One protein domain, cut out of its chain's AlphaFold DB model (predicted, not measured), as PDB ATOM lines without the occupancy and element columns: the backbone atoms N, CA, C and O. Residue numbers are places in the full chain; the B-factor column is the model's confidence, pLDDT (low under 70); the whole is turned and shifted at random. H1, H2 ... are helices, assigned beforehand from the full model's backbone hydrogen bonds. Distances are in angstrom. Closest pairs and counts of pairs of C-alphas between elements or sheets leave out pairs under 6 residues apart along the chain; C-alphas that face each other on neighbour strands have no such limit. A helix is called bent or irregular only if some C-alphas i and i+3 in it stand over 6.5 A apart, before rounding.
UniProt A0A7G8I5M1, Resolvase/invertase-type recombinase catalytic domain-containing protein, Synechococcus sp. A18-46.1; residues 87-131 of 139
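What this domain is: This is residues 87 to 131 of the 139 residues of the protein "Resolvase/invertase-type recombinase catalytic domain-containing protein" of Synechococcus sp. A18-46.1 (UniProt A0A7G8I5M1). A long helical arm, H1a, sticks out from a small head, a helical hairpin in which H1b folds back through a tight turn into H2. H1a and H1b are the two arms of one bent helix, H1, and H1a makes most of the length. The printed part has 45 residues with two named helices, H1 then H2, and no named strand; its class is all helix. It is only just loose, close to extended, with a radius of gyration of the C-alphas of 13.6 A and spans of 41 by 17 by 15 A.

Where its parts are: H1, residues 87 to 115, was assigned as one helix by its hydrogen bonds but is bent: C-alphas 105 and 108 are 7.0 A apart. H1a, residues 87 to 105, begins with C-alpha 87 at (24.539, 74.188, 116.274) and is 26.8 A long from first to last C-alpha. H1b, residues 108 to 115, is 11.5 A long and ends with C-alpha 115 at (6.576, 105.832, 101.036). H2, residues 120 to 129, is 14.1 A long and ends with C-alpha 129 at (7.200, 105.752, 120.152).

How they stand to each other: H1a and H1b are only just about perpendicular, at 72 degrees. H1b and H2 form a helical hairpin and touch; their closest C-alphas, those of Leu 113 and Ile 123, are 6.5 A apart. They run opposite ways at a shallow tilt of 25 degrees. H1a and H2 are apart. Each O i to N i+4 pair in H1a and H2 is within hydrogen-bond range; in H1b 2 of 4 are.

The domain as a whole: The two farthest C-alphas, those of Glu 87 and Ala 116, are 41.8 A apart. Residues 87 to 105, which belong to H1, stand free. The link from H1 to H2 is tight, with 4 residues. The printed part has no cut. Its mean pLDDT is 90.0, and no printed residue is under 70.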
ATOM      1  N   GLU A  87      25.122  73.299 115.265       82.00
ATOM      2  CA  GLU A  87      24.539  74.188 116.274       82.00
ATOM      3  C   GLU A  87      24.663  75.669 115.902       82.00
ATOM      4  O   GLU A  87      23.693  76.415 116.003       82.00
ATOM      5  N   ALA A  88      25.828  76.099 115.411       81.81
ATOM      6  CA  ALA A  88      26.039  77.478 114.977       81.81
ATOM      7  C   ALA A  88      25.209  77.810 113.727       81.81
ATOM      8  O   ALA A  88      24.682  78.915 113.611       81.81
ATOM      9  N   VAL A  89      25.055  76.850 112.808       84.19
ATOM     10  CA  VAL A  89      24.193  76.999 111.624       84.19
ATOM     11  C   VAL A  89      22.726  77.089 112.032       84.19
ATOM     12  O   VAL A  89      22.035  77.996 111.575       84.19
ATOM     13  N   LYS A  90      22.266  76.208 112.925       86.75
ATOM     14  CA  LYS A  90      20.901  76.225 113.465       86.75
ATOM     15  C   LYS A  90      20.612  77.538 114.191       86.75
ATOM     16  O   LYS A  90      19.592  78.160 113.922       86.75
ATOM     17  N   ALA A  91      21.533  78.015 115.029       86.69
ATOM     18  CA  ALA A  91      21.398  79.299 115.714       86.69
ATOM     19  C   ALA A  91      21.334  80.483 114.733       86.69
ATOM     20  O   ALA A  91      20.531  81.396 114.913       86.69
ATOM     21  N   ALA A  92      22.147  80.472 113.671       87.38
ATOM     22  CA  ALA A  92      22.096  81.504 112.637       87.38
ATOM     23  C   ALA A  92      20.782  81.465 111.834       87.38
ATOM     24  O   ALA A  92      20.226  82.516 111.520       87.38
ATOM     25  N   GLN A  93      20.271  80.271 111.523       90.38
ATOM     26  CA  GLN A  93      18.986  80.095 110.842       90.38
ATOM     27  C   GLN A  93      17.812  80.555 111.710       90.38
ATOM     28  O   GLN A  93      16.958  81.278 111.206       90.38
ATOM     29  N   ALA A  94      17.806  80.207 112.999       90.69
ATOM     30  CA  ALA A  94      16.792  80.655 113.952       90.69
ATOM     31  C   ALA A  94      16.757  82.187 114.050       90.69
ATOM     32  O   ALA A  94      15.717  82.788 113.801       90.69
ATOM     33  N   ARG A  95      17.917  82.831 114.255       89.38
ATOM     34  CA  ARG A  95      18.026  84.303 114.277       89.38
ATOM     35  C   ARG A  95      17.546  84.952 112.981       89.38
ATOM     36  O   ARG A  95      16.918  86.004 113.010       89.38
ATOM     37  N   LYS A  96      17.836  84.339 111.828       90.88
ATOM     38  CA  LYS A  96      17.334  84.822 110.536       90.88
ATOM     39  C   LYS A  96      15.808  84.708 110.450       90.88
ATOM     40  O   LYS A  96      15.182  85.624 109.928       90.88
ATOM     41  N   GLY A  97      15.232  83.608 110.935       91.31
ATOM     42  CA  GLY A  97      13.783  83.418 111.021       91.31
ATOM     43  C   GLY A  97      13.125  84.497 111.879       91.31
ATOM     44  O   GLY A  97      12.272  85.225 111.383       91.31
ATOM     45  N   GLU A  98      13.618  84.687 113.102       90.75
ATOM     46  CA  GLU A  98      13.145  85.724 114.032       90.75
ATOM     47  C   GLU A  98      13.239  87.136 113.426       90.75
ATOM     48  O   GLU A  98      12.315  87.941 113.552       90.75
ATOM     49  N   ALA A  99      14.335  87.444 112.720       88.25
ATOM     50  CA  ALA A  99      14.511  88.734 112.055       88.25
ATOM     51  C   ALA A  99      13.507  88.950 110.909       88.25
ATOM     52  O   ALA A  99      13.003  90.061 110.740       88.25
ATOM     53  N   LEU A 100      13.200  87.906 110.129       91.50
ATOM     54  CA  LEU A 100      12.199  87.969 109.060       91.50
ATOM     55  C   LEU A 100      10.787  88.148 109.623       91.50
ATOM     56  O   LEU A 100      10.053  89.007 109.143       91.50
ATOM     57  N   GLU A 101      10.429  87.395 110.664       91.06
ATOM     58  CA  GLU A 101       9.139  87.536 111.347       91.06
ATOM     59  C   GLU A 101       8.973  88.938 111.941       91.06
ATOM     60  O   GLU A 101       7.942  89.583 111.752       91.06
ATOM     61  N   ARG A 102      10.019  89.463 112.592       87.75
ATOM     62  CA  ARG A 102      10.028  90.832 113.118       87.75
ATOM     63  C   ARG A 102       9.890  91.871 112.006       87.75
ATOM     64  O   ARG A 102       9.155  92.840 112.176       87.75
ATOM     65  N   ALA A 103      10.590  91.694 110.886       88.38
ATOM     66  CA  ALA A 103      10.493  92.601 109.745       88.38
ATOM     67  C   ALA A 103       9.076  92.615 109.159       88.38
ATOM     68  O   ALA A 103       8.557  93.686 108.851       88.38
ATOM     69  N   GLU A 104       8.436  91.449 109.061       91.88
ATOM     70  CA  GLU A 104       7.074  91.338 108.549       91.88
ATOM     71  C   GLU A 104       6.052  91.951 109.514       91.88
ATOM     72  O   GLU A 104       5.201  92.731 109.090       91.88
ATOM     73  N   ALA A 105       6.202  91.722 110.822       88.69
ATOM     74  CA  ALA A 105       5.368  92.354 111.846       88.69
ATOM     75  C   ALA A 105       5.461  93.893 111.825       88.69
ATOM     76  O   ALA A 105       4.475  94.585 112.074       88.69
ATOM     77  N   LEU A 106       6.637  94.440 111.504       90.19
ATOM     78  CA  LEU A 106       6.865  95.885 111.411       90.19
ATOM     79  C   LEU A 106       6.531  96.470 110.032       90.19
ATOM     80  O   LEU A 106       6.477  97.695 109.893       90.19
ATOM     81  N   ARG A 107       6.296  95.637 109.009       91.44
ATOM     82  CA  ARG A 107       6.099  96.084 107.621       91.44
ATOM     83  C   ARG A 107       4.954  97.086 107.503       91.44
ATOM     84  O   ARG A 107       5.122  98.105 106.838       91.44
ATOM     85  N   GLY A 108       3.834  96.836 108.184       91.00
ATOM     86  CA  GLY A 108       2.663  97.721 108.166       91.00
ATOM     87  C   GLY A 108       2.925  99.117 108.743       91.00
ATOM     88  O   GLY A 108       2.280 100.075 108.333       91.00
ATOM     89  N   LEU A 109       3.899  99.249 109.647       88.75
ATOM     90  CA  LEU A 109       4.281 100.528 110.245       88.75
ATOM     91  C   LEU A 109       5.408 101.219 109.461       88.75
ATOM     92  O   LEU A 109       5.404 102.437 109.314       88.75
ATOM     93  N   ILE A 110       6.367 100.452 108.938       91.69
ATOM     94  CA  ILE A 110       7.537 100.991 108.231       91.69
ATOM     95  C   ILE A 110       7.195 101.406 106.796       91.69
ATOM     96  O   ILE A 110       7.632 102.475 106.371       91.69
ATOM     97  N   ALA A 111       6.437 100.595 106.049       93.19
ATOM     98  CA  ALA A 111       6.185 100.841 104.626       93.19
ATOM     99  C   ALA A 111       5.560 102.228 104.354       93.19
ATOM    100  O   ALA A 111       6.133 102.967 103.553       93.19
ATOM    101  N   PRO A 112       4.523 102.680 105.089       93.81
ATOM    102  CA  PRO A 112       3.953 104.013 104.878       93.81
ATOM    103  C   PRO A 112       4.933 105.157 105.178       93.81
ATOM    104  O   PRO A 112       4.916 106.188 104.507       93.81
ATOM    105  N   LEU A 113       5.809 104.995 106.177       92.56
ATOM    106  CA  LEU A 113       6.806 106.010 106.532       92.56
ATOM    107  C   LEU A 113       7.905 106.122 105.465       92.56
ATOM    108  O   LEU A 113       8.408 107.218 105.202       92.56
ATOM    109  N   VAL A 114       8.266 104.996 104.846       92.81
ATOM    110  CA  VAL A 114       9.203 104.952 103.717       92.81
ATOM    111  C   VAL A 114       8.575 105.575 102.471       92.81
ATOM    112  O   VAL A 114       9.227 106.398 101.827       92.81
ATOM    113  N   ASP A 115       7.314 105.259 102.171       94.56
ATOM    114  CA  ASP A 115       6.576 105.832 101.036       94.56
ATOM    115  C   ASP A 115       6.410 107.352 101.180       94.56
ATOM    116  O   ASP A 115       6.588 108.105 100.221       94.56
ATOM    117  N   ALA A 116       6.201 107.826 102.411       93.56
ATOM    118  CA  ALA A 116       6.203 109.244 102.764       93.56
ATOM    119  C   ALA A 116       7.604 109.897 102.741       93.56
ATOM    120  O   ALA A 116       7.747 111.063 103.111       93.56
ATOM    121  N   ARG A 117       8.651 109.161 102.333       93.88
ATOM    122  CA  ARG A 117      10.061 109.588 102.299       93.88
ATOM    123  C   ARG A 117      10.560 110.171 103.622       93.88
ATOM    124  O   ARG A 117      11.382 111.092 103.633       93.88
ATOM    125  N   GLN A 118      10.091 109.642 104.749       93.62
ATOM    126  CA  GLN A 118      10.573 110.104 106.041       93.62
ATOM    127  C   GLN A 118      12.056 109.782 106.235       93.62
ATOM    128  O   GLN A 118      12.588 108.776 105.758       93.62
ATOM    129  N   SER A 119      12.748 110.654 106.969       94.75
ATOM    130  CA  SER A 119      14.145 110.413 107.315       94.75
ATOM    131  C   SER A 119      14.278 109.169 108.200       94.75
ATOM    132  O   SER A 119      13.411 108.876 109.024       94.75
ATOM    133  N   ARG A 120      15.417 108.470 108.111       91.00
ATOM    134  CA  ARG A 120      15.717 107.300 108.963       91.00
ATOM    135  C   ARG A 120      15.576 107.607 110.460       91.00
ATOM    136  O   ARG A 120      15.154 106.745 111.222       91.00
ATOM    137  N   ARG A 121      15.887 108.843 110.873       92.19
ATOM    138  CA  ARG A 121      15.727 109.310 112.258       92.19
ATOM    139  C   ARG A 121      14.255 109.410 112.664       92.19
ATOM    140  O   ARG A 121      13.917 109.020 113.774       92.19
ATOM    141  N   ALA A 122      13.398 109.905 111.773       91.00
ATOM    142  CA  ALA A 122      11.960 109.987 112.014       91.00
ATOM    143  C   ALA A 122      11.317 108.592 112.072       91.00
ATOM    144  O   ALA A 122      10.540 108.320 112.982       91.00
ATOM    145  N   ILE A 123      11.730 107.676 111.188       91.56
ATOM    146  CA  ILE A 123      11.283 106.273 111.204       91.56
ATOM    147  C   ILE A 123      11.674 105.587 112.523       91.56
ATOM    148  O   ILE A 123      10.839 104.948 113.157       91.56
ATOM    149  N   ALA A 124      12.922 105.755 112.975       90.25
ATOM    150  CA  ALA A 124      13.376 105.208 114.254       90.25
ATOM    151  C   ALA A 124      12.604 105.798 115.449       90.25
ATOM    152  O   ALA A 124      12.180 105.058 116.331       90.25
ATOM    153  N   ALA A 125      12.363 107.114 115.455       90.19
ATOM    154  CA  ALA A 125      11.572 107.763 116.500       90.19
ATOM    155  C   ALA A 125      10.125 107.241 116.540       90.19
ATOM    156  O   ALA A 125       9.605 106.993 117.625       90.19
ATOM    157  N   ALA A 126       9.498 107.025 115.380       89.31
ATOM    158  CA  ALA A 126       8.154 106.459 115.282       89.31
ATOM    159  C   ALA A 126       8.096 105.008 115.791       89.31
ATOM    160  O   ALA A 126       7.190 104.657 116.542       89.31
ATOM    161  N   LEU A 127       9.090 104.182 115.445       88.94
ATOM    162  CA  LEU A 127       9.216 102.809 115.951       88.94
ATOM    163  C   LEU A 127       9.381 102.777 117.477       88.94
ATOM    164  O   LEU A 127       8.698 102.008 118.153       88.94
ATOM    165  N   ASN A 128      10.228 103.653 118.021       90.00
ATOM    166  CA  ASN A 128      10.439 103.779 119.461       90.00
ATOM    167  C   ASN A 128       9.174 104.265 120.185       90.00
ATOM    168  O   ASN A 128       8.827 103.727 121.234       90.00
ATOM    169  N   ALA A 129       8.465 105.247 119.616       87.69
ATOM    170  CA  ALA A 129       7.200 105.752 120.152       87.69
ATOM    171  C   ALA A 129       6.096 104.681 120.141       87.69
ATOM    172  O   ALA A 129       5.296 104.617 121.069       87.69
ATOM    173  N   ALA A 130       6.100 103.794 119.141       85.62
ATOM    174  CA  ALA A 130       5.237 102.613 119.073       85.62
ATOM    175  C   ALA A 130       5.687 101.461 120.002       85.62
ATOM    176  O   ALA A 130       5.071 100.398 120.015       85.62
ATOM    177  N   GLY A 131       6.752 101.649 120.794       86.50
ATOM    178  CA  GLY A 131       7.237 100.680 121.780       86.50
ATOM    179  C   GLY A 131       8.163  99.595 121.222       86.50
ATOM    180  O   GLY A 131       8.544  98.675 121.954       86.50
TER     181      GLY A 131